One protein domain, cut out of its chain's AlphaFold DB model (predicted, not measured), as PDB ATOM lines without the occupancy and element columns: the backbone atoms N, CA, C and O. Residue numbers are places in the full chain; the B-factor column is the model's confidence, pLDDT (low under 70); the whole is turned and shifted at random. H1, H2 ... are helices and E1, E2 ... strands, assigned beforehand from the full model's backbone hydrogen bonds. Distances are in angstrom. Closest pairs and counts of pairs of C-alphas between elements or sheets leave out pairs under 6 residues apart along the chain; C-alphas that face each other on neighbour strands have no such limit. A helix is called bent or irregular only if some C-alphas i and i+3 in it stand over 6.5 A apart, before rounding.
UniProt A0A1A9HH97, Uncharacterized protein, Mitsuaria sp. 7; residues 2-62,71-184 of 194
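What this domain is: This is residues 2 to 62 and 71 to 184 of the 194 residues of an uncharacterized protein of Mitsuaria sp. 7 (UniProt A0A1A9HH97). Three long helices stand side by side in a row, H5, H6 and H7, with H6 in the middle, and a small sheet of three strands lies along one side of the row, under H7 and next to the first part of H5. Three short helices, H1 to H3, gather near the beginning of H7 at one end of the domain, and a short two-stranded ribbon, E4 with E5, sits at the other end with H4 close to E5. The printed part has 175 residues with seven named helices and five named strands, in the order H1 H2 H3 E1 E2 H4 E3 H5 E4 H6 H7 E5; the larger sheet runs E1 E3 E2, and both sheets are antiparallel. The class is mixed, helices and strands, and the whole is compact, with a radius of gyration of the C-alphas of 16.1 A and spans of 49 by 35 by 30 A.

How they stand to each other: In the larger sheet E3, residues 80 to 85, is the inner strand between E1, residues 31 to 33, and E2, residues 43 to 47. N 32 and O 81 are 3.0 A apart, and N 44 and O 84 2.8 A, within hydrogen-bond range. H7, residues 143 to 164, is on this sheet at a height of 10.2 A, over E1 and E3. H5, residues 93 to 106, is on it too, only just over none of the strands; with H7 it makes two layers, helices on one face of a sheet. H6, residues 115 to 132, and H7 form a helical hairpin at a shallow tilt of 29 degrees; their closest C-alphas, of Gln 123 and Ala 152, are 5.3 A apart. H6 touches H5 at a steep tilt of 38 degrees, opposite ways, closest at the C-alphas of Leu 97 and Ala 125, 5.8 A. H7 is the hub: its residues 147 to 154 touch H3, residues 20 to 26, and its residues 143 to 150 touch H2, residues 12 to 17, with closest C-alphas Cys 20 and Cys 154, 5.4 A, and Ile 12 and Glu 143, 6.2 A. H1, residues 2 to 9, and H2 touch only at the corner. E4, residues 112 to 114, pairs with E5, residues 175 to 177, N 176 and O 113 being 2.7 A apart. The closest C-alphas of H4, residues 52 to 55, and E5 are those of Ser 54 and Arg 177, 4.6 A. Every O i to N i+4 pair is within hydrogen-bond range in H1, H3, H5, H6 and H7; H2 has 0 of 2, with 2 of 3 O i to N i+3 pairs, and H4 is too short.

Where its parts are: H7 is 31.5 A long, H6 25.3 A, H5 20.1 A and E3 16.7 A. H1 begins at C-alpha 2 (93.159, 6.351, 197.467), and E5 ends at C-alpha 177 (84.927, -30.089, 207.968). H2 is irregular, with C-alphas 13 and 16 7.5 A apart.

The domain as a whole: The C-alphas farthest apart, of Gly 10 and His 62, are 51.1 A apart. Residues 63 to 70 are not printed, and C-alphas 62 and 71 are 16.5 A apart across the cut. Of the links printed whole, none is long. Mean pLDDT of the printed part is 81.1; 26 residues are under 70, among them 57 to 62, 71 to 77 and 179 to 184.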
ATOM      1  N   VAL A   2      92.113   7.354 197.204       74.00
ATOM      2  CA  VAL A   2      93.159   6.351 197.467       74.00
ATOM      3  C   VAL A   2      94.592   6.905 197.440       74.00
ATOM      4  O   VAL A   2      95.348   6.667 198.375       74.00
ATOM      5  N   GLN A   3      94.943   7.753 196.463       73.00
ATOM      6  CA  GLN A   3      96.263   8.404 196.441       73.00
ATOM      7  C   GLN A   3      96.544   9.223 197.714       73.00
ATOM      8  O   GLN A   3      97.674   9.261 198.190       73.00
ATOM      9  N   ALA A   4      95.518   9.858 198.294       75.69
ATOM     10  CA  ALA A   4      95.663  10.629 199.526       75.69
ATOM     11  C   ALA A   4      95.906   9.725 200.745       75.69
ATOM     12  O   ALA A   4      96.694  10.095 201.610       75.69
ATOM     13  N   LEU A   5      95.300   8.530 200.787       80.38
ATOM     14  CA  LEU A   5      95.587   7.518 201.812       80.38
ATOM     15  C   LEU A   5      97.031   7.024 201.709       80.38
ATOM     16  O   LEU A   5      97.732   6.947 202.712       80.38
ATOM     17  N   ILE A   6      97.512   6.768 200.494       76.94
ATOM     18  CA  ILE A   6      98.889   6.313 200.261       76.94
ATOM     19  C   ILE A   6      99.892   7.402 200.650       76.94
ATOM     20  O   ILE A   6     100.893   7.122 201.304       76.94
ATOM     21  N   VAL A   7      99.607   8.665 200.320       79.12
ATOM     22  CA  VAL A   7     100.421   9.804 200.771       79.12
ATOM     23  C   VAL A   7     100.381   9.938 202.296       79.12
ATOM     24  O   VAL A   7     101.439  10.076 202.908       79.12
ATOM     25  N   LYS A   8      99.202   9.827 202.926       79.88
ATOM     26  CA  LYS A   8      99.035   9.844 204.392       79.88
ATOM     27  C   LYS A   8      99.850   8.738 205.068       79.88
ATOM     28  O   LYS A   8     100.447   8.972 206.114       79.88
ATOM     29  N   ALA A   9      99.914   7.560 204.456       79.38
ATOM     30  CA  ALA A   9     100.685   6.427 204.948       79.38
ATOM     31  C   ALA A   9     102.212   6.667 204.898       79.38
ATOM     32  O   ALA A   9     102.969   5.986 205.590       79.38
ATOM     33  N   GLY A  10     102.675   7.654 204.121       82.00
ATOM     34  CA  GLY A  10     104.093   7.895 203.844       82.00
ATOM     35  C   GLY A  10     104.602   7.141 202.611       82.00
ATOM     36  O   GLY A  10     105.787   6.826 202.528       82.00
ATOM     37  N   GLY A  11     103.711   6.835 201.665       83.50
ATOM     38  CA  GLY A  11     103.988   6.041 200.472       83.50
ATOM     39  C   GLY A  11     103.654   4.558 200.648       83.50
ATOM     40  O   GLY A  11     103.144   4.128 201.681       83.50
ATOM     41  N   ILE A  12     103.967   3.762 199.623       82.00
ATOM     42  CA  ILE A  12     103.616   2.332 199.540       82.00
ATOM     43  C   ILE A  12     104.150   1.538 200.741       82.00
ATOM     44  O   ILE A  12     103.410   0.781 201.361       82.00
ATOM     45  N   GLY A  13     105.401   1.780 201.148       79.50
ATOM     46  CA  GLY A  13     106.004   1.123 202.318       79.50
ATOM     47  C   GLY A  13     105.360   1.485 203.664       79.50
ATOM     48  O   GLY A  13     105.701   0.903 204.689       79.50
ATOM     49  N   GLY A  14     104.442   2.453 203.679       83.25
ATOM     50  CA  GLY A  14     103.701   2.877 204.856       83.25
ATOM     51  C   GLY A  14     102.280   2.325 204.952       83.25
ATOM     52  O   GLY A  14     101.645   2.551 205.978       83.25
ATOM     53  N   ILE A  15     101.775   1.605 203.940       85.75
ATOM     54  CA  ILE A  15     100.377   1.127 203.872       85.75
ATOM     55  C   ILE A  15      99.972   0.325 205.119       85.75
ATOM     56  O   ILE A  15      98.849   0.467 205.592       85.75
ATOM     57  N   GLY A  16     100.893  -0.435 205.723       81.44
ATOM     58  CA  GLY A  16     100.637  -1.168 206.971       81.44
ATOM     59  C   GLY A  16     100.304  -0.292 208.192       81.44
ATOM     60  O   GLY A  16      99.901  -0.823 209.220       81.44
ATOM     61  N   LYS A  17     100.467   1.035 208.102       85.31
ATOM     62  CA  LYS A  17     100.092   2.005 209.146       85.31
ATOM     63  C   LYS A  17      98.661   2.524 209.003       85.31
ATOM     64  O   LYS A  17      98.193   3.216 209.903       85.31
ATOM     65  N   LEU A  18      98.007   2.261 207.872       87.50
ATOM     66  CA  LEU A  18      96.608   2.621 207.676       87.50
ATOM     67  C   LEU A  18      95.728   1.710 208.524       87.50
ATOM     68  O   LEU A  18      95.998   0.511 208.664       87.50
ATOM     69  N   ASP A  19      94.667   2.279 209.083       90.75
ATOM     70  CA  ASP A  19      93.693   1.475 209.803       90.75
ATOM     71  C   ASP A  19      92.840   0.639 208.832       90.75
ATOM     72  O   ASP A  19      92.748   0.904 207.628       90.75
ATOM     73  N   CYS A  20      92.204  -0.406 209.361       91.88
ATOM     74  CA  CYS A  20      91.421  -1.323 208.542       91.88
ATOM     75  C   CYS A  20      90.207  -0.673 207.875       91.88
ATOM     76  O   CYS A  20      89.775  -1.143 206.823       91.88
ATOM     77  N   SER A  21      89.661   0.404 208.442       90.50
ATOM     78  CA  SER A  21      88.536   1.111 207.832       90.50
ATOM     79  C   SER A  21      88.975   1.857 206.572       90.50
ATOM     80  O   SER A  21      88.310   1.757 205.543       90.50
ATOM     81  N   GLU A  22      90.140   2.507 206.609       90.38
ATOM     82  CA  GLU A  22      90.713   3.237 205.478       90.38
ATOM     83  C   GLU A  22      91.063   2.304 204.321       90.38
ATOM     84  O   GLU A  22      90.732   2.578 203.164       90.38
ATOM     85  N   VAL A  23      91.707   1.178 204.631       90.81
ATOM     86  CA  VAL A  23      92.137   0.209 203.618       90.81
ATOM     87  C   VAL A  23      90.929  -0.457 202.962       90.81
ATOM     88  O   VAL A  23      90.849  -0.500 201.737       90.81
ATOM     89  N   LYS A  24      89.944  -0.914 203.744       91.06
ATOM     90  CA  LYS A  24      88.710  -1.505 203.204       91.06
ATOM     91  C   LYS A  24      87.899  -0.505 202.381       91.06
ATOM     92  O   LYS A  24      87.417  -0.859 201.306       91.06
ATOM     93  N   ALA A  25      87.802   0.749 202.826       88.56
ATOM     94  CA  ALA A  25      87.092   1.798 202.096       88.56
ATOM     95  C   ALA A  25      87.683   2.041 200.698       88.56
ATOM     96  O   ALA A  25      86.935   2.307 199.759       88.56
ATOM     97  N   ALA A  26      88.998   1.879 200.518       87.44
ATOM     98  CA  ALA A  26      89.635   1.987 199.205       87.44
ATOM     99  C   ALA A  26      89.190   0.903 198.204       87.44
ATOM    100  O   ALA A  26      89.272   1.119 196.995       87.44
ATOM    101  N   PHE A  27      88.696  -0.232 198.700       88.00
ATOM    102  CA  PHE A  27      88.105  -1.306 197.901       88.00
ATOM    103  C   PHE A  27      86.569  -1.274 197.894       88.00
ATOM    104  O   PHE A  27      85.957  -2.112 197.236       88.00
ATOM    105  N   GLY A  28      85.939  -0.330 198.606       87.62
ATOM    106  CA  GLY A  28      84.486  -0.308 198.801       87.62
ATOM    107  C   GLY A  28      83.967  -1.473 199.653       87.62
ATOM    108  O   GLY A  28      82.814  -1.871 199.496       87.62
ATOM    109  N   ILE A  29      84.819  -2.034 200.519       89.94
ATOM    110  CA  ILE A  29      84.481  -3.171 201.376       89.94
ATOM    111  C   ILE A  29      83.768  -2.677 202.635       89.94
ATOM    112  O   ILE A  29      84.290  -1.869 203.406       89.94
ATOM    113  N   VAL A  30      82.602  -3.253 202.870       90.25
ATOM    114  CA  VAL A  30      81.794  -3.195 204.078       90.25
ATOM    115  C   VAL A  30      81.681  -4.621 204.599       90.25
ATOM    116  O   VAL A  30      81.322  -5.544 203.871       90.25
ATOM    117  N   SER A  31      82.004  -4.806 205.870       90.00
ATOM    118  CA  SER A  31      82.020  -6.107 206.529       90.00
ATOM    119  C   SER A  31      81.276  -6.054 207.854       90.00
ATOM    120  O   SER A  31      81.137  -4.998 208.471       90.00
ATOM    121  N   GLY A  32      80.770  -7.200 208.293       88.06
ATOM    122  CA  GLY A  32      79.919  -7.287 209.470       88.06
ATOM    123  C   GLY A  32      79.174  -8.610 209.545       88.06
ATOM    124  O   GLY A  32      79.479  -9.559 208.831       88.06
ATOM    125  N   ARG A  33      78.182  -8.688 210.428       85.06
ATOM    126  CA  ARG A  33      77.290  -9.851 210.506       85.06
ATOM    127  C   ARG A  33      76.277  -9.786 209.371       85.06
ATOM    128  O   ARG A  33      75.805  -8.704 209.037       85.06
ATOM    129  N   TYR A  34      75.898 -10.932 208.821       85.25
ATOM    130  CA  TYR A  34      74.992 -11.030 207.678       85.25
ATOM    131  C   TYR A  34      73.701 -10.219 207.864       85.25
ATOM    132  O   TYR A  34      73.315  -9.473 206.968       85.25
ATOM    133  N   LYS A  35      73.053 -10.324 209.032       84.06
ATOM    134  CA  LYS A  35      71.828  -9.578 209.377       84.06
ATOM    135  C   LYS A  35      72.016  -8.062 209.487       84.06
ATOM    136  O   LYS A  35      71.042  -7.337 209.333       84.06
ATOM    137  N   ASP A  36      73.233  -7.610 209.780       86.69
ATOM    138  CA  ASP A  36      73.562  -6.205 210.050       86.69
ATOM    139  C   ASP A  36      74.188  -5.521 208.816       86.69
ATOM    140  O   ASP A  36      74.340  -4.303 208.782       86.69
ATOM    141  N   LEU A  37      74.556  -6.302 207.795       85.56
ATOM    142  CA  LEU A  37      75.099  -5.824 206.527       85.56
ATOM    143  C   LEU A  37      73.975  -5.401 205.587       85.56
ATOM    144  O   LEU A  37      73.327  -6.248 204.965       85.56
ATOM    145  N   ASP A  38      73.792  -4.098 205.429       82.62
ATOM    146  CA  ASP A  38      73.007  -3.561 204.322       82.62
ATOM    147  C   ASP A  38      73.827  -3.649 203.026       82.62
ATOM    148  O   ASP A  38      74.998  -3.262 203.002       82.62
ATOM    149  N   ILE A  39      73.245  -4.220 201.970       80.25
ATOM    150  CA  ILE A  39      73.935  -4.448 200.692       80.25
ATOM    151  C   ILE A  39      73.208  -3.719 199.574       80.25
ATOM    152  O   ILE A  39      71.976  -3.700 199.517       80.25
ATOM    153  N   ASN A  40      73.971  -3.137 198.655       81.44
ATOM    154  CA  ASN A  40      73.379  -2.441 197.526       81.44
ATOM    155  C   ASN A  40      72.829  -3.434 196.496       81.44
ATOM    156  O   ASN A  40      73.200  -4.607 196.435       81.44
ATOM    157  N   LYS A  41      71.953  -2.940 195.616       77.44
ATOM    158  CA  LYS A  41      71.488  -3.714 194.461       77.44
ATOM    159  C   LYS A  41      72.680  -4.093 193.573       77.44
ATOM    160  O   LYS A  41      73.359  -3.205 193.068       77.44
ATOM    161  N   GLY A  42      72.855  -5.390 193.323       76.75
ATOM    162  CA  GLY A  42      73.978  -5.929 192.545       76.75
ATOM    163  C   GLY A  42      75.141  -6.424 193.404       76.75
ATOM    164  O   GLY A  42      76.088  -6.963 192.856       76.75
ATOM    165  N   GLU A  43      75.062  -6.294 194.728       85.06
ATOM    166  CA  GLU A  43      76.019  -6.899 195.653       85.06
ATOM    167  C   GLU A  43      75.419  -8.141 196.328       85.06
ATOM    168  O   GLU A  43      74.201  -8.275 196.475       85.06
ATOM    169  N   ASN A  44      76.291  -9.046 196.762       86.12
ATOM    170  CA  ASN A  44      75.979 -10.195 197.601       86.12
ATOM    171  C   ASN A  44      76.799 -10.140 198.895       86.12
ATOM    172  O   ASN A  44      77.732  -9.349 199.027       86.12
ATOM    173  N   ARG A  45      76.464 -11.000 199.858       86.31
ATOM    174  CA  ARG A  45      77.237 -11.189 201.091       86.31
ATOM    175  C   ARG A  45      78.068 -12.457 200.950       86.31
ATOM    176  O   ARG A  45      77.511 -13.553 200.955       86.31
ATOM    177  N   GLU A  46      79.387 -12.316 200.868       86.44
ATOM    178  CA  GLU A  46      80.286 -13.468 200.907       86.44
ATOM    179  C   GLU A  46      80.654 -13.796 202.351       86.44
ATOM    180  O   GLU A  46      81.036 -12.914 203.123       86.44
ATOM    181  N   HIS A  47      80.541 -15.071 202.722       82.25
ATOM    182  CA  HIS A  47      80.984 -15.554 204.026       82.25
ATOM    183  C   HIS A  47      82.508 -15.516 204.128       82.25
ATOM    184  O   HIS A  47      83.202 -16.066 203.278       82.25
ATOM    185  N   GLY A  48      83.018 -14.944 205.216       75.94
ATOM    186  CA  GLY A  48      84.445 -14.981 205.510       75.94
ATOM    187  C   GLY A  48      84.951 -16.383 205.876       75.94
ATOM    188  O   GLY A  48      84.226 -17.158 206.506       75.94
ATOM    189  N   GLY A  49      86.228 -16.676 205.613       77.75
ATOM    190  CA  GLY A  49      87.038 -17.653 206.357       77.75
ATOM    191  C   GLY A  49      86.646 -19.122 206.190       77.75
ATOM    192  O   GLY A  49      87.155 -19.839 205.328       77.75
ATOM    193  N   ALA A  50      85.752 -19.594 207.056       76.38
ATOM    194  CA  ALA A  50      85.179 -20.934 207.010       76.38
ATOM    195  C   ALA A  50      83.667 -20.822 206.766       76.38
ATOM    196  O   ALA A  50      82.991 -20.119 207.523       76.38
ATOM    197  N   PRO A  51      83.097 -21.508 205.757       71.31
ATOM    198  CA  PRO A  51      81.664 -21.420 205.514       71.31
ATOM    199  C   PRO A  51      80.894 -22.039 206.679       71.31
ATOM    200  O   PRO A  51      81.334 -23.025 207.269       71.31
ATOM    201  N   ALA A  52      79.695 -21.518 206.958       71.19
ATOM    202  CA  ALA A  52      78.852 -21.992 208.063       71.19
ATOM    203  C   ALA A  52      78.635 -23.508 208.059       71.19
ATOM    204  O   ALA A  52      78.556 -24.163 209.091       71.19
ATOM    205  N   SER A  53      78.596 -24.086 206.871       70.75
ATOM    206  CA  SER A  53      78.420 -25.504 206.646       70.75
ATOM    207  C   SER A  53      79.562 -26.374 207.220       70.75
ATOM    208  O   SER A  53      79.316 -27.487 207.670       70.75
ATOM    209  N   SER A  54      80.792 -25.856 207.321       77.12
ATOM    210  CA  SER A  54      81.935 -26.544 207.950       77.12
ATOM    211  C   SER A  54      81.760 -26.832 209.452       77.12
ATOM    212  O   SER A  54      82.533 -27.615 210.005       77.12
ATOM    213  N   PHE A  55      80.746 -26.231 210.086       76.19
ATOM    214  CA  PHE A  55      80.419 -26.336 211.516       76.19
ATOM    215  C   PHE A  55      79.263 -27.299 211.817       76.19
ATOM    216  O   PHE A  55      78.856 -27.438 212.970       76.19
ATOM    217  N   TYR A  56      78.726 -27.957 210.790       72.62
ATOM    218  CA  TYR A  56      77.766 -29.048 210.939       72.62
ATOM    219  C   TYR A  56      78.517 -30.375 210.887       72.62
ATOM    220  O   TYR A  56      79.421 -30.537 210.061       72.62
ATOM    221  N   GLU A  57      78.110 -31.357 211.691       65.44
ATOM    222  CA  GLU A  57      78.723 -32.695 211.674       65.44
ATOM    223  C   GLU A  57      78.685 -33.330 210.267       65.44
ATOM    224  O   GLU A  57      79.684 -33.862 209.768       65.44
ATOM    225  N   SER A  58      77.556 -33.194 209.562       62.88
ATOM    226  CA  SER A  58      77.362 -33.690 208.188       62.88
ATOM    227  C   SER A  58      78.034 -32.826 207.106       62.88
ATOM    228  O   SER A  58      78.137 -33.229 205.945       62.88
ATOM    229  N   GLY A  59      78.496 -31.631 207.468       59.91
ATOM    230  CA  GLY A  59      79.090 -30.666 206.562       59.91
ATOM    231  C   GLY A  59      78.108 -29.804 205.776       59.91
ATOM    232  O   GLY A  59      78.533 -28.737 205.374       59.91
ATOM    233  N   ARG A  60      76.839 -30.156 205.541       61.91
ATOM    234  CA  ARG A  60      75.847 -29.255 204.909       61.91
ATOM    235  C   ARG A  60      74.596 -29.269 205.752       61.91
ATOM    236  O   ARG A  60      73.962 -30.300 205.745       61.91
ATOM    237  N   GLY A  61      74.254 -28.149 206.395       55.69
ATOM    238  CA  GLY A  61      73.113 -28.020 207.309       55.69
ATOM    239  C   GLY A  61      71.766 -28.419 206.710       55.69
ATOM    240  O   GLY A  61      70.973 -27.572 206.300       55.69
ATOM    241  N   HIS A  62      71.521 -29.719 206.661       57.62
ATOM    242  CA  HIS A  62      70.264 -30.348 206.335       57.62
ATOM    243  C   HIS A  62      69.415 -30.449 207.604       57.62
ATOM    244  O   HIS A  62      69.905 -30.364 208.733       57.62
ATOM    245  N   CYS A  71      77.942 -22.047 218.754       67.12
ATOM    246  CA  CYS A  71      78.402 -21.355 217.539       67.12
ATOM    247  C   CYS A  71      77.280 -20.543 216.864       67.12
ATOM    248  O   CYS A  71      76.861 -20.838 215.741       67.12
ATOM    249  N   GLY A  72      76.776 -19.510 217.551       53.88
ATOM    250  CA  GLY A  72      75.682 -18.645 217.077       53.88
ATOM    251  C   GLY A  72      76.018 -17.840 215.814       53.88
ATOM    252  O   GLY A  72      75.160 -17.657 214.949       53.88
ATOM    253  N   SER A  73      77.287 -17.463 215.662       49.12
ATOM    254  CA  SER A  73      77.977 -16.931 214.468       49.12
ATOM    255  C   SER A  73      77.759 -17.715 213.185       49.12
ATOM    256  O   SER A  73      78.090 -17.207 212.124       49.12
ATOM    257  N   TYR A  74      77.240 -18.934 213.245       62.78
ATOM    258  CA  TYR A  74      77.110 -19.803 212.080       62.78
ATOM    259  C   TYR A  74      75.660 -20.184 211.756       62.78
ATOM    260  O   TYR A  74      75.376 -21.155 211.049       62.78
ATOM    261  N   ASP A  75      74.718 -19.367 212.226       63.22
ATOM    262  CA  ASP A  75      73.465 -19.110 211.519       63.22
ATOM    263  C   ASP A  75      73.774 -18.272 210.263       63.22
ATOM    264  O   ASP A  75      74.493 -17.279 210.398       63.22
ATOM    265  N   PRO A  76      73.259 -18.608 209.061       62.81
ATOM    266  CA  PRO A  76      73.321 -17.712 207.907       62.81
ATOM    267  C   PRO A  76      73.019 -16.245 208.246       62.81
ATOM    268  O   PRO A  76      73.664 -15.367 207.695       62.81
ATOM    269  N   ALA A  77      72.124 -15.963 209.202       67.00
ATOM    270  CA  ALA A  77      71.820 -14.603 209.650       67.00
ATOM    271  C   ALA A  77      72.912 -13.945 210.525       67.00
ATOM    272  O   ALA A  77      72.979 -12.721 210.598       67.00
ATOM    273  N   ASN A  78      73.785 -14.706 211.186       74.56
ATOM    274  CA  ASN A  78      74.837 -14.188 212.075       74.56
ATOM    275  C   ASN A  78      76.261 -14.441 211.553       74.56
ATOM    276  O   ASN A  78      77.227 -14.080 212.232       74.56
ATOM    277  N   ALA A  79      76.410 -15.043 210.374       77.62
ATOM    278  CA  ALA A  79      77.711 -15.253 209.760       77.62
ATOM    279  C   ALA A  79      78.414 -13.924 209.502       77.62
ATOM    280  O   ALA A  79      77.789 -12.949 209.088       77.62
ATOM    281  N   TRP A  80      79.713 -13.869 209.798       85.75
ATOM    282  CA  TRP A  80      80.512 -12.722 209.398       85.75
ATOM    283  C   TRP A  80      80.706 -12.770 207.882       85.75
ATOM    284  O   TRP A  80      81.111 -13.793 207.319       85.75
ATOM    285  N   CYS A  81      80.390 -11.659 207.236       87.88
ATOM    286  CA  CYS A  81      80.392 -11.497 205.799       87.88
ATOM    287  C   CYS A  81      81.025 -10.163 205.408       87.88
ATOM    288  O   CYS A  81      81.265  -9.285 206.241       87.88
ATOM    289  N   TRP A  82      81.212  -9.992 204.109       89.94
ATOM    290  CA  TRP A  82      81.476  -8.704 203.480       89.94
ATOM    291  C   TRP A  82      80.733  -8.612 202.148       89.94
ATOM    292  O   TRP A  82      80.313  -9.634 201.593       89.94
ATOM    293  N   ASN A  83      80.511  -7.389 201.671       90.81
ATOM    294  CA  ASN A  83      79.870  -7.153 200.382       90.81
ATOM    295  C   ASN A  83      80.819  -7.507 199.231       90.81
ATOM    296  O   ASN A  83      81.966  -7.068 199.186       90.81
ATOM    297  N   VAL A  84      80.305  -8.251 198.265       87.88
ATOM    298  CA  VAL A  84      80.995  -8.589 197.019       87.88
ATOM    299  C   VAL A  84      80.087  -8.266 195.845       87.88
ATOM    300  O   VAL A  84      78.868  -8.339 195.975       87.88
ATOM    301  N   ASP A  85      80.657  -7.935 194.695       83.56
ATOM    302  CA  ASP A  85      79.907  -7.832 193.443       83.56
ATOM    303  C   ASP A  85      79.251  -9.188 193.119       83.56
ATOM    304  O   ASP A  85      79.932 -10.224 193.052       83.56
ATOM    305  N   ASP A  86      77.919  -9.193 192.987       75.75
ATOM    306  CA  ASP A  86      77.140 -10.409 192.759       75.75
ATOM    307  C   ASP A  86      77.186 -10.792 191.285       75.75
ATOM    308  O   ASP A  86      76.716 -10.076 190.397       75.75
ATOM    309  N   GLY A  87      77.718 -11.977 191.013       65.69
ATOM    310  CA  GLY A  87      77.844 -12.462 189.657       65.69
ATOM    311  C   GLY A  87      78.018 -13.968 189.578       65.69
ATOM    312  O   GLY A  87      78.606 -14.619 190.438       65.69
ATOM    313  N   GLN A  88      77.485 -14.542 188.500       63.84
ATOM    314  CA  GLN A  88      77.656 -15.960 188.157       63.84
ATOM    315  C   GLN A  88      78.665 -16.166 187.014       63.84
ATOM    316  O   GLN A  88      78.961 -17.303 186.620       63.84
ATOM    317  N   THR A  89      79.203 -15.074 186.462       70.19
ATOM    318  CA  THR A  89      80.289 -15.094 185.481       70.19
ATOM    319  C   THR A  89      81.625 -15.344 186.173       70.19
ATOM    320  O   THR A  89      81.818 -15.030 187.347       70.19
ATOM    321  N   HIS A  90      82.549 -15.971 185.445       64.88
ATOM    322  CA  HIS A  90      83.912 -16.192 185.926       64.88
ATOM    323  C   HIS A  90      84.561 -14.838 186.270       64.88
ATOM    324  O   HIS A  90      84.301 -13.881 185.554       64.88
ATOM    325  N   ASN A  91      85.349 -14.780 187.350       71.44
ATOM    326  CA  ASN A  91      86.083 -13.602 187.854       71.44
ATOM    327  C   ASN A  91      85.284 -12.454 188.502       71.44
ATOM    328  O   ASN A  91      85.893 -11.512 189.013       71.44
ATOM    329  N   THR A  92      83.957 -12.571 188.612       83.31
ATOM    330  CA  THR A  92      83.193 -11.749 189.574       83.31
ATOM    331  C   THR A  92      83.606 -12.096 191.001       83.31
ATOM    332  O   THR A  92      83.953 -13.247 191.268       83.31
ATOM    333  N   GLU A  93      83.605 -11.118 191.912       85.75
ATOM    334  CA  GLU A  93      84.181 -11.271 193.258       85.75
ATOM    335  C   GLU A  93      83.603 -12.490 193.989       85.75
ATOM    336  O   GLU A  93      84.350 -13.381 194.398       85.75
ATOM    337  N   HIS A  94      82.271 -12.594 194.040       86.00
ATOM    338  CA  HIS A  94      81.582 -13.728 194.655       86.00
ATOM    339  C   HIS A  94      82.000 -15.073 194.035       86.00
ATOM    340  O   HIS A  94      82.347 -16.027 194.739       86.00
ATOM    341  N   ARG A  95      82.021 -15.155 192.696       83.25
ATOM    342  CA  ARG A  95      82.378 -16.387 191.982       83.25
ATOM    343  C   ARG A  95      83.834 -16.774 192.202       83.25
ATOM    344  O   ARG A  95      84.111 -17.957 192.392       83.25
ATOM    345  N   TYR A  96      84.735 -15.798 192.151       85.75
ATOM    346  CA  TYR A  96      86.169 -15.983 192.339       85.75
ATOM    347  C   TYR A  96      86.440 -16.622 193.703       85.75
ATOM    348  O   TYR A  96      87.083 -17.667 193.787       85.75
ATOM    349  N   LEU A  97      85.876 -16.040 194.763       87.38
ATOM    350  CA  LEU A  97      86.048 -16.506 196.140       87.38
ATOM    351  C   LEU A  97      85.450 -17.897 196.342       87.38
ATOM    352  O   LEU A  97      86.124 -18.795 196.846       87.38
ATOM    353  N   THR A  98      84.222 -18.110 195.862       83.69
ATOM    354  CA  THR A  98      83.559 -19.416 195.950       83.69
ATOM    355  C   THR A  98      84.350 -20.510 195.223       83.69
ATOM    356  O   THR A  98      84.457 -21.627 195.734       83.69
ATOM    357  N   ASP A  99      84.912 -20.227 194.041       85.12
ATOM    358  CA  ASP A  99      85.705 -21.203 193.283       85.12
ATOM    359  C   ASP A  99      87.031 -21.525 193.997       85.12
ATOM    360  O   ASP A  99      87.338 -22.703 194.190       85.12
ATOM    361  N   ARG A 100      87.757 -20.514 194.496       86.31
ATOM    362  CA  ARG A 100      88.987 -20.708 195.289       86.31
ATOM    363  C   ARG A 100      88.747 -21.523 196.558       86.31
ATOM    364  O   ARG A 100      89.517 -22.429 196.879       86.31
ATOM    365  N   MET A 101      87.659 -21.241 197.273       85.69
ATOM    366  CA  MET A 101      87.324 -21.991 198.481       85.69
ATOM    367  C   MET A 101      86.858 -23.413 198.164       85.69
ATOM    368  O   MET A 101      87.179 -24.331 198.916       85.69
ATOM    369  N   ALA A 102      86.174 -23.642 197.039       81.31
ATOM    370  CA  ALA A 102      85.857 -24.996 196.588       81.31
ATOM    371  C   ALA A 102      87.125 -25.805 196.259       81.31
ATOM    372  O   ALA A 102      87.214 -26.971 196.639       81.31
ATOM    373  N   GLU A 103      88.125 -25.193 195.616       85.25
ATOM    374  CA  GLU A 103      89.432 -25.818 195.360       85.25
ATOM    375  C   GLU A 103      90.148 -26.198 196.661       85.25
ATOM    376  O   GLU A 103      90.573 -27.346 196.825       85.25
ATOM    377  N   PHE A 104      90.221 -25.270 197.620       86.31
ATOM    378  CA  PHE A 104      90.789 -25.537 198.942       86.31
ATOM    379  C   PHE A 104      90.103 -26.726 199.625       86.31
ATOM    380  O   PHE A 104      90.775 -27.632 200.126       86.31
ATOM    381  N   GLN A 105      88.771 -26.772 199.612       79.25
ATOM    382  CA  GLN A 105      88.055 -27.842 200.296       79.25
ATOM    383  C   GLN A 105      88.192 -29.202 199.589       79.25
ATOM    384  O   GLN A 105      88.344 -30.232 200.252       79.25
ATOM    385  N   SER A 106      88.227 -29.216 198.255       76.75
ATOM    386  CA  SER A 106      88.327 -30.445 197.458       76.75
ATOM    387  C   SER A 106      89.739 -31.016 197.366       76.75
ATOM    388  O   SER A 106      89.887 -32.238 197.349       76.75
ATOM    389  N   SER A 107      90.781 -30.178 197.425       75.38
ATOM    390  CA  SER A 107      92.187 -30.627 197.486       75.38
ATOM    391  C   SER A 107      92.501 -31.554 198.672       75.38
ATOM    392  O   SER A 107      93.514 -32.245 198.667       75.38
ATOM    393  N   ASN A 108      91.609 -31.617 199.666       64.50
ATOM    394  CA  ASN A 108      91.751 -32.442 200.864       64.50
ATOM    395  C   ASN A 108      90.788 -33.637 200.908       64.50
ATOM    396  O   ASN A 108      90.582 -34.214 201.976       64.50
ATOM    397  N   GLY A 109      90.152 -33.986 199.783       61.91
ATOM    398  CA  GLY A 109      89.260 -35.148 199.685       61.91
ATOM    399  C   GLY A 109      88.035 -35.086 200.607       61.91
ATOM    400  O   GLY A 109      87.472 -36.124 200.940       61.91
ATOM    401  N   GLY A 110      87.631 -33.892 201.056       65.00
ATOM    402  CA  GLY A 110      86.543 -33.722 202.023       65.00
ATOM    403  C   GLY A 110      86.913 -34.026 203.486       65.00
ATOM    404  O   GLY A 110      86.029 -34.360 204.277       65.00
ATOM    405  N   GLY A 111      88.205 -33.962 203.838       74.44
ATOM    406  CA  GLY A 111      88.716 -34.164 205.199       74.44
ATOM    407  C   GLY A 111      88.477 -32.989 206.161       74.44
ATOM    408  O   GLY A 111      87.633 -32.123 205.937       74.44
ATOM    409  N   GLN A 112      89.229 -32.950 207.263       82.94
ATOM    410  CA  GLN A 112      89.151 -31.870 208.253       82.94
ATOM    411  C   GLN A 112      90.319 -30.885 208.135       82.94
ATOM    412  O   GLN A 112      91.469 -31.286 207.942       82.94
ATOM    413  N   LYS A 113      90.028 -29.599 208.328       86.56
ATOM    414  CA  LYS A 113      90.988 -28.491 208.333       86.56
ATOM    415  C   LYS A 113      90.832 -27.663 209.587       86.56
ATOM    416  O   LYS A 113      89.734 -27.558 210.115       86.56
ATOM    417  N   THR A 114      91.921 -27.126 210.120       89.19
ATOM    418  CA  THR A 114      91.790 -26.229 211.266       89.19
ATOM    419  C   THR A 114      91.093 -24.934 210.851       89.19
ATOM    420  O   THR A 114      91.133 -24.554 209.679       89.19
ATOM    421  N   LEU A 115      90.479 -24.231 211.805       86.94
ATOM    422  CA  LEU A 115      89.967 -22.885 211.557       86.94
ATOM    423  C   LEU A 115      91.065 -21.986 210.965       86.94
ATOM    424  O   LEU A 115      90.807 -21.307 209.980       86.94
ATOM    425  N   THR A 116      92.295 -22.040 211.485       91.19
ATOM    426  CA  THR A 116      93.428 -21.293 210.915       91.19
ATOM    427  C   THR A 116      93.681 -21.652 209.450       91.19
ATOM    428  O   THR A 116      93.809 -20.743 208.641       91.19
ATOM    429  N   GLU A 117      93.664 -22.937 209.073       91.88
ATOM    430  CA  GLU A 117      93.841 -23.349 207.669       91.88
ATOM    431  C   GLU A 117      92.727 -22.789 206.762       91.88
ATOM    432  O   GLU A 117      92.993 -22.395 205.627       91.88
ATOM    433  N   HIS A 118      91.484 -22.720 207.253       89.19
ATOM    434  CA  HIS A 118      90.382 -22.068 206.539       89.19
ATOM    435  C   HIS A 118      90.602 -20.554 206.396       89.19
ATOM    436  O   HIS A 118      90.447 -20.014 205.301       89.19
ATOM    437  N   MET A 119      90.986 -19.879 207.483       91.31
ATOM    438  CA  MET A 119      91.262 -18.439 207.496       91.31
ATOM    439  C   MET A 119      92.431 -18.068 206.574       91.31
ATOM    440  O   MET A 119      92.333 -17.082 205.850       91.31
ATOM    441  N   ASP A 120      93.500 -18.869 206.552       94.00
ATOM    442  CA  ASP A 120      94.658 -18.688 205.666       94.00
ATOM    443  C   ASP A 120      94.247 -18.793 204.192       94.00
ATOM    444  O   ASP A 120      94.557 -17.912 203.384       94.00
ATOM    445  N   ALA A 121      93.519 -19.859 203.838       91.75
ATOM    446  CA  ALA A 121      93.049 -20.082 202.474       91.75
ATOM    447  C   ALA A 121      92.129 -18.949 202.009       91.75
ATOM    448  O   ALA A 121      92.259 -18.455 200.888       91.75
ATOM    449  N   TYR A 122      91.240 -18.503 202.892       92.00
ATOM    450  CA  TYR A 122      90.325 -17.419 202.596       92.00
ATOM    451  C   TYR A 122      91.025 -16.069 202.459       92.00
ATOM    452  O   TYR A 122      90.750 -15.345 201.508       92.00
ATOM    453  N   GLN A 123      91.953 -15.730 203.361       95.19
ATOM    454  CA  GLN A 123      92.743 -14.503 203.258       95.19
ATOM    455  C   GLN A 123      93.455 -14.447 201.905       95.19
ATOM    456  O   GLN A 123      93.415 -13.416 201.235       95.19
ATOM    457  N   LYS A 124      94.050 -15.563 201.465       94.50
ATOM    458  CA  LYS A 124      94.710 -15.613 200.160       94.50
ATOM    459  C   LYS A 124      93.721 -15.470 199.001       94.50
ATOM    460  O   LYS A 124      93.985 -14.715 198.071       94.50
ATOM    461  N   ALA A 125      92.573 -16.144 199.064       92.25
ATOM    462  CA  ALA A 125      91.523 -16.002 198.057       92.25
ATOM    463  C   ALA A 125      90.995 -14.560 197.971       92.25
ATOM    464  O   ALA A 125      90.752 -14.062 196.873       92.25
ATOM    465  N   ALA A 126      90.850 -13.886 199.113       93.50
ATOM    466  CA  ALA A 126      90.433 -12.496 199.197       93.50
ATOM    467  C   ALA A 126      91.491 -11.551 198.622       93.50
ATOM    468  O   ALA A 126      91.154 -10.732 197.774       93.50
ATOM    469  N   GLU A 127      92.763 -11.702 198.999       94.75
ATOM    470  CA  GLU A 127      93.878 -10.949 198.410       94.75
ATOM    471  C   GLU A 127      93.868 -11.065 196.880       94.75
ATOM    472  O   GLU A 127      93.818 -10.051 196.184       94.75
ATOM    473  N   ASP A 128      93.831 -12.293 196.357       92.44
ATOM    474  CA  ASP A 128      93.806 -12.549 194.918       92.44
ATOM    475  C   ASP A 128      92.564 -11.932 194.255       92.44
ATOM    476  O   ASP A 128      92.664 -11.308 193.205       92.44
ATOM    477  N   CYS A 129      91.388 -12.025 194.881       91.88
ATOM    478  CA  CYS A 129      90.156 -11.411 194.380       91.88
ATOM    479  C   CYS A 129      90.245  -9.871 194.315       91.88
ATOM    480  O   CYS A 129      89.785  -9.234 193.360       91.88
ATOM    481  N   LEU A 130      90.870  -9.238 195.310       91.81
ATOM    482  CA  LEU A 130      91.074  -7.788 195.333       91.81
ATOM    483  C   LEU A 130      92.098  -7.326 194.274       91.81
ATOM    484  O   LEU A 130      92.013  -6.203 193.758       91.81
ATOM    485  N   VAL A 131      93.030  -8.193 193.875       90.75
ATOM    486  CA  VAL A 131      94.017  -7.904 192.823       90.75
ATOM    487  C   VAL A 131      93.496  -8.235 191.422       90.75
ATOM    488  O   VAL A 131      93.620  -7.401 190.529       90.75
ATOM    489  N   ASP A 132      92.875  -9.393 191.234       88.56
ATOM    490  CA  ASP A 132      92.586  -9.970 189.915       88.56
ATOM    491  C   ASP A 132      91.092  -9.984 189.556       88.56
ATOM    492  O   ASP A 132      90.745 -10.243 188.407       88.56
ATOM    493  N   GLY A 133      90.198  -9.713 190.513       84.06
ATOM    494  CA  GLY A 133      88.755  -9.675 190.266       84.06
ATOM    495  C   GLY A 133      88.337  -8.548 189.315       84.06
ATOM    496  O   GLY A 133      88.963  -7.482 189.278       84.06
ATOM    497  N   ASP A 134      87.234  -8.778 188.597       82.81
ATOM    498  CA  ASP A 134      86.745  -7.914 187.510       82.81
ATOM    499  C   ASP A 134      86.215  -6.550 187.982       82.81
ATOM    500  O   ASP A 134      86.060  -5.628 187.174       82.81
ATOM    501  N   ARG A 135      85.941  -6.390 189.286       81.81
ATOM    502  CA  ARG A 135      85.477  -5.116 189.842       81.81
ATOM    503  C   ARG A 135      86.526  -4.039 189.581       81.81
ATOM    504  O   ARG A 135      87.653  -4.110 190.079       81.81
ATOM    505  N   ALA A 136      86.139  -3.024 188.811       73.50
ATOM    506  CA  ALA A 136      86.987  -1.878 188.530       73.50
ATOM    507  C   ALA A 136      87.290  -1.120 189.831       73.50
ATOM    508  O   ALA A 136      86.384  -0.781 190.593       73.50
ATOM    509  N   ARG A 137      88.575  -0.859 190.084       79.31
ATOM    510  CA  ARG A 137      89.046  -0.105 191.250       79.31
ATOM    511  C   ARG A 137      90.062   0.932 190.806       79.31
ATOM    512  O   ARG A 137      90.922   0.636 189.978       79.31
ATOM    513  N   ASP A 138      90.000   2.116 191.405       79.06
ATOM    514  CA  ASP A 138      90.897   3.244 191.119       79.06
ATOM    515  C   ASP A 138      92.270   3.076 191.798       79.06
ATOM    516  O   ASP A 138      92.785   3.971 192.469       79.06
ATOM    517  N   LEU A 139      92.851   1.887 191.655       81.00
ATOM    518  CA  LEU A 139      94.090   1.445 192.278       81.00
ATOM    519  C   LEU A 139      94.990   0.841 191.204       81.00
ATOM    520  O   LEU A 139      94.590  -0.084 190.497       81.00
ATOM    521  N   LYS A 140      96.214   1.358 191.084       81.94
ATOM    522  CA  LYS A 140      97.207   0.871 190.119       81.94
ATOM    523  C   LYS A 140      98.259   0.024 190.819       81.94
ATOM    524  O   LYS A 140      98.512   0.191 192.007       81.94
ATOM    525  N   ASP A 141      98.903  -0.868 190.078       83.81
ATOM    526  CA  ASP A 141     100.085  -1.561 190.587       83.81
ATOM    527  C   ASP A 141     101.254  -0.565 190.754       83.81
ATOM    528  O   ASP A 141     101.400   0.340 189.926       83.81
ATOM    529  N   PRO A 142     102.091  -0.695 191.805       84.62
ATOM    530  CA  PRO A 142     102.084  -1.749 192.829       84.62
ATOM    531  C   PRO A 142     101.190  -1.459 194.052       84.62
ATOM    532  O   PRO A 142     101.031  -2.324 194.910       84.62
ATOM    533  N   GLU A 143     100.579  -0.275 194.131       86.31
ATOM    534  CA  GLU A 143      99.736   0.159 195.256       86.31
ATOM    535  C   GLU A 143      98.556  -0.794 195.499       86.31
ATOM    536  O   GLU A 143      98.259  -1.135 196.644       86.31
ATOM    537  N   ARG A 144      97.919  -1.273 194.422       88.62
ATOM    538  CA  ARG A 144      96.791  -2.212 194.482       88.62
ATOM    539  C   ARG A 144      97.142  -3.485 195.246       88.62
ATOM    540  O   ARG A 144      96.342  -3.915 196.067       88.62
ATOM    541  N   ARG A 145      98.315  -4.073 194.994       91.69
ATOM    542  CA  ARG A 145      98.742  -5.342 195.607       91.69
ATOM    543  C   ARG A 145      98.982  -5.200 197.104       91.69
ATOM    544  O   ARG A 145      98.466  -5.999 197.877       91.69
ATOM    545  N   GLU A 146      99.692  -4.156 197.515       91.38
ATOM    546  CA  GLU A 146      99.951  -3.901 198.939       91.38
ATOM    547  C   GLU A 146      98.668  -3.542 199.699       91.38
ATOM    548  O   GLU A 146      98.416  -4.052 200.791       91.38
ATOM    549  N   MET A 147      97.802  -2.723 199.094       90.94
ATOM    550  CA  MET A 147      96.489  -2.399 199.656       90.94
ATOM    551  C   MET A 147      95.600  -3.646 199.758       90.94
ATOM    552  O   MET A 147      94.937  -3.831 200.775       90.94
ATOM    553  N   ALA A 148      95.600  -4.517 198.744       93.56
ATOM    554  CA  ALA A 148      94.809  -5.750 198.724       93.56
ATOM    555  C   ALA A 148      95.264  -6.732 199.805       93.56
ATOM    556  O   ALA A 148      94.433  -7.287 200.522       93.56
ATOM    557  N   LYS A 149      96.582  -6.888 199.973       94.69
ATOM    558  CA  LYS A 149      97.160  -7.688 201.051       94.69
ATOM    559  C   LYS A 149      96.705  -7.181 202.418       94.69
ATOM    560  O   LYS A 149      96.165  -7.955 203.207       94.69
ATOM    561  N   ARG A 150      96.841  -5.875 202.681       94.31
ATOM    562  CA  ARG A 150      96.417  -5.295 203.964       94.31
ATOM    563  C   ARG A 150      94.900  -5.386 204.168       94.31
ATOM    564  O   ARG A 150      94.456  -5.645 205.281       94.31
ATOM    565  N   ALA A 151      94.101  -5.224 203.114       93.62
ATOM    566  CA  ALA A 151      92.650  -5.394 203.177       93.62
ATOM    567  C   ALA A 151      92.266  -6.829 203.567       93.62
ATOM    568  O   ALA A 151      91.406  -7.024 204.424       93.62
ATOM    569  N   ALA A 152      92.922  -7.831 202.974       94.56
ATOM    570  CA  ALA A 152      92.695  -9.237 203.286       94.56
ATOM    571  C   ALA A 152      93.092  -9.588 204.729       94.56
ATOM    572  O   ALA A 152      92.341 -10.284 205.413       94.56
ATOM    573  N   GLU A 153      94.219  -9.063 205.217       94.81
ATOM    574  CA  GLU A 153      94.618  -9.168 206.629       94.81
ATOM    575  C   GLU A 153      93.559  -8.556 207.557       94.81
ATOM    576  O   GLU A 153      93.121  -9.204 208.501       94.81
ATOM    577  N   CYS A 154      93.068  -7.356 207.244       94.44
ATOM    578  CA  CYS A 154      92.012  -6.700 208.013       94.44
ATOM    579  C   CYS A 154      90.700  -7.499 208.050       94.44
ATOM    580  O   CYS A 154      90.064  -7.594 209.098       94.44
ATOM    581  N   MET A 155      90.292  -8.100 206.927       92.81
ATOM    582  CA  MET A 155      89.110  -8.970 206.892       92.81
ATOM    583  C   MET A 155      89.291 -10.203 207.781       92.81
ATOM    584  O   MET A 155      88.369 -10.584 208.500       92.81
ATOM    585  N   ARG A 156      90.489 -10.798 207.783       92.94
ATOM    586  CA  ARG A 156      90.823 -11.888 208.700       92.94
ATOM    587  C   ARG A 156      90.784 -11.444 210.159       92.94
ATOM    588  O   ARG A 156      90.148 -12.129 210.951       92.94
ATOM    589  N   GLU A 157      91.427 -10.330 210.509       92.00
ATOM    590  CA  GLU A 157      91.463  -9.794 211.881       92.00
ATOM    591  C   GLU A 157      90.041  -9.574 212.427       92.00
ATOM    592  O   GLU A 157      89.718  -9.982 213.543       92.00
ATOM    593  N   GLU A 158      89.152  -8.981 211.624       90.19
ATOM    594  CA  GLU A 158      87.755  -8.750 212.005       90.19
ATOM    595  C   GLU A 158      86.969 -10.042 212.186       90.19
ATOM    596  O   GLU A 158      86.148 -10.151 213.101       90.19
ATOM    597  N   GLN A 159      87.225 -11.027 211.334       87.75
ATOM    598  CA  GLN A 159      86.582 -12.321 211.426       87.75
ATOM    599  C   GLN A 159      87.092 -13.143 212.621       87.75
ATOM    600  O   GLN A 159      86.289 -13.743 213.333       87.75
ATOM    601  N   GLU A 160      88.395 -13.141 212.902       87.44
ATOM    602  CA  GLU A 160      88.965 -13.762 214.104       87.44
ATOM    603  C   GLU A 160      88.409 -13.101 215.371       87.44
ATOM    604  O   GLU A 160      87.976 -13.793 216.295       87.44
ATOM    605  N   ALA A 161      88.308 -11.769 215.390       86.69
ATOM    606  CA  ALA A 161      87.654 -11.036 216.471       86.69
ATOM    607  C   ALA A 161      86.155 -11.360 216.578       86.69
ATOM    608  O   ALA A 161      85.597 -11.346 217.678       86.69
ATOM    609  N   ALA A 162      85.488 -11.652 215.457       82.62
ATOM    610  CA  ALA A 162      84.101 -12.092 215.448       82.62
ATOM    611  C   ALA A 162      83.937 -13.506 216.018       82.62
ATOM    612  O   ALA A 162      82.903 -13.734 216.638       82.62
ATOM    613  N   PHE A 163      84.916 -14.406 215.856       78.94
ATOM    614  CA  PHE A 163      84.923 -15.736 216.485       78.94
ATOM    615  C   PHE A 163      85.290 -15.705 217.957       78.94
ATOM    616  O   PHE A 163      84.670 -16.401 218.749       78.94
ATOM    617  N   ALA A 164      86.241 -14.861 218.355       81.56
ATOM    618  CA  ALA A 164      86.654 -14.749 219.753       81.56
ATOM    619  C   ALA A 164      85.524 -14.276 220.692       81.56
ATOM    620  O   ALA A 164      85.624 -14.438 221.905       81.56
ATOM    621  N   LYS A 165      84.467 -13.668 220.140       80.25
ATOM    622  CA  LYS A 165      83.278 -13.203 220.873       80.25
ATOM    623  C   LYS A 165      82.174 -14.254 220.986       80.25
ATOM    624  O   LYS A 165      81.135 -13.966 221.569       80.25
ATOM    625  N   GLU A 166      82.348 -15.410 220.364       75.50
ATOM    626  CA  GLU A 166      81.330 -16.450 220.293       75.50
ATOM    627  C   GLU A 166      81.514 -17.435 221.440       75.50
ATOM    628  O   GLU A 166      82.637 -17.740 221.839       75.50
ATOM    629  N   ASP A 167      80.405 -17.952 221.963       75.75
ATOM    630  CA  ASP A 167      80.442 -18.879 223.098       75.75
ATOM    631  C   ASP A 167      80.988 -20.258 222.706       75.75
ATOM    632  O   ASP A 167      81.390 -21.047 223.571       75.75
ATOM    633  N   CYS A 168      81.019 -20.581 221.408       67.25
ATOM    634  CA  CYS A 168      81.663 -21.807 220.988       67.25
ATOM    635  C   CYS A 168      83.172 -21.713 221.135       67.25
ATOM    636  O   CYS A 168      83.824 -20.790 220.658       67.25
ATOM    637  N   LYS A 169      83.737 -22.750 221.754       70.19
ATOM    638  CA  LYS A 169      85.174 -22.942 221.989       70.19
ATOM    639  C   LYS A 169      85.938 -23.265 220.696       70.19
ATOM    640  O   LYS A 169      86.778 -24.164 220.672       70.19
ATOM    641  N   VAL A 170      85.597 -22.605 219.593       75.88
ATOM    642  CA  VAL A 170      86.310 -22.724 218.330       75.88
ATOM    643  C   VAL A 170      87.509 -21.793 218.395       75.88
ATOM    644  O   VAL A 170      87.395 -20.586 218.562       75.88
ATOM    645  N   GLU A 171      88.679 -22.386 218.257       83.19
ATOM    646  CA  GLU A 171      89.970 -21.721 218.263       83.19
ATOM    647  C   GLU A 171      90.726 -22.090 216.984       83.19
ATOM    648  O   GLU A 171      90.315 -22.978 216.234       83.19
ATOM    649  N   GLY A 172      91.863 -21.441 216.727       84.50
ATOM    650  CA  GLY A 172      92.618 -21.638 215.486       84.50
ATOM    651  C   GLY A 172      92.933 -23.105 215.159       84.50
ATOM    652  O   GLY A 172      92.916 -23.485 213.992       84.50
ATOM    653  N   LYS A 173      93.140 -23.959 216.174       88.19
ATOM    654  CA  LYS A 173      93.413 -25.402 216.013       88.19
ATOM    655  C   LYS A 173      92.166 -26.286 215.881       88.19
ATOM    656  O   LYS A 173      92.316 -27.475 215.589       88.19
ATOM    657  N   THR A 174      90.961 -25.756 216.091       85.62
ATOM    658  CA  THR A 174      89.716 -26.528 215.997       85.62
ATOM    659  C   THR A 174      89.557 -27.084 214.592       85.62
ATOM    660  O   THR A 174      89.600 -26.338 213.618       85.62
ATOM    661  N   LYS A 175      89.394 -28.405 214.491       85.75
ATOM    662  CA  LYS A 175      89.216 -29.111 213.223       85.75
ATOM    663  C   LYS A 175      87.764 -28.992 212.761       85.75
ATOM    664  O   LYS A 175      86.850 -29.459 213.430       85.75
ATOM    665  N   LEU A 176      87.588 -28.373 211.606       82.12
ATOM    666  CA  LEU A 176      86.333 -28.137 210.913       82.12
ATOM    667  C   LEU A 176      86.282 -28.986 209.652       82.12
ATOM    668  O   LEU A 176      87.313 -29.377 209.098       82.12
ATOM    669  N   ARG A 177      85.079 -29.285 209.176       76.88
ATOM    670  CA  ARG A 177      84.927 -30.089 207.968       76.88
ATOM    671  C   ARG A 177      85.209 -29.244 206.728       76.88
ATOM    672  O   ARG A 177      84.541 -28.240 206.492       76.88
ATOM    673  N   ALA A 178      86.130 -29.689 205.884       70.06
ATOM    674  CA  ALA A 178      86.215 -29.221 204.509       70.06
ATOM    675  C   ALA A 178      85.203 -30.030 203.687       70.06
ATOM    676  O   ALA A 178      85.256 -31.257 203.664       70.06
ATOM    677  N   GLN A 179      84.224 -29.385 203.053       64.94
ATOM    678  CA  GLN A 179      83.296 -30.130 202.202       64.94
ATOM    679  C   GLN A 179      83.994 -30.606 200.930       64.94
ATOM    680  O   GLN A 179      84.707 -29.848 200.289       64.94
ATOM    681  N   SER A 180      83.694 -31.813 200.462       59.19
ATOM    682  CA  SER A 180      83.929 -32.102 199.047       59.19
ATOM    683  C   SER A 180      82.899 -31.314 198.233       59.19
ATOM    684  O   SER A 180      81.733 -31.702 198.133       59.19
ATOM    685  N   LEU A 181      83.298 -30.148 197.723       59.06
ATOM    686  CA  LEU A 181      82.497 -29.390 196.771       59.06
ATOM    687  C   LEU A 181      82.910 -29.817 195.363       59.06
ATOM    688  O   LEU A 181      84.079 -29.661 195.015       59.06
ATOM    689  N   PRO A 182      81.989 -30.317 194.520       55.59
ATOM    690  CA  PRO A 182      82.356 -30.683 193.161       55.59
ATOM    691  C   PRO A 182      82.955 -29.464 192.461       55.59
ATOM    692  O   PRO A 182      82.309 -28.403 192.352       55.59
ATOM    693  N   LEU A 183      84.195 -29.625 191.989       59.28
ATOM    694  CA  LEU A 183      84.858 -28.611 191.183       59.28
ATOM    695  C   LEU A 183      83.976 -28.326 189.968       59.28
ATOM    696  O   LEU A 183      83.209 -29.175 189.510       59.28
ATOM    697  N   ARG A 184      84.010 -27.108 189.429       58.12
ATOM    698  CA  ARG A 184      83.118 -26.750 188.310       58.12
ATOM    699  C   ARG A 184      83.335 -27.648 187.080       58.12
ATOM    700  O   ARG A 184      82.381 -27.874 186.334       58.12
TER     701      ARG A 184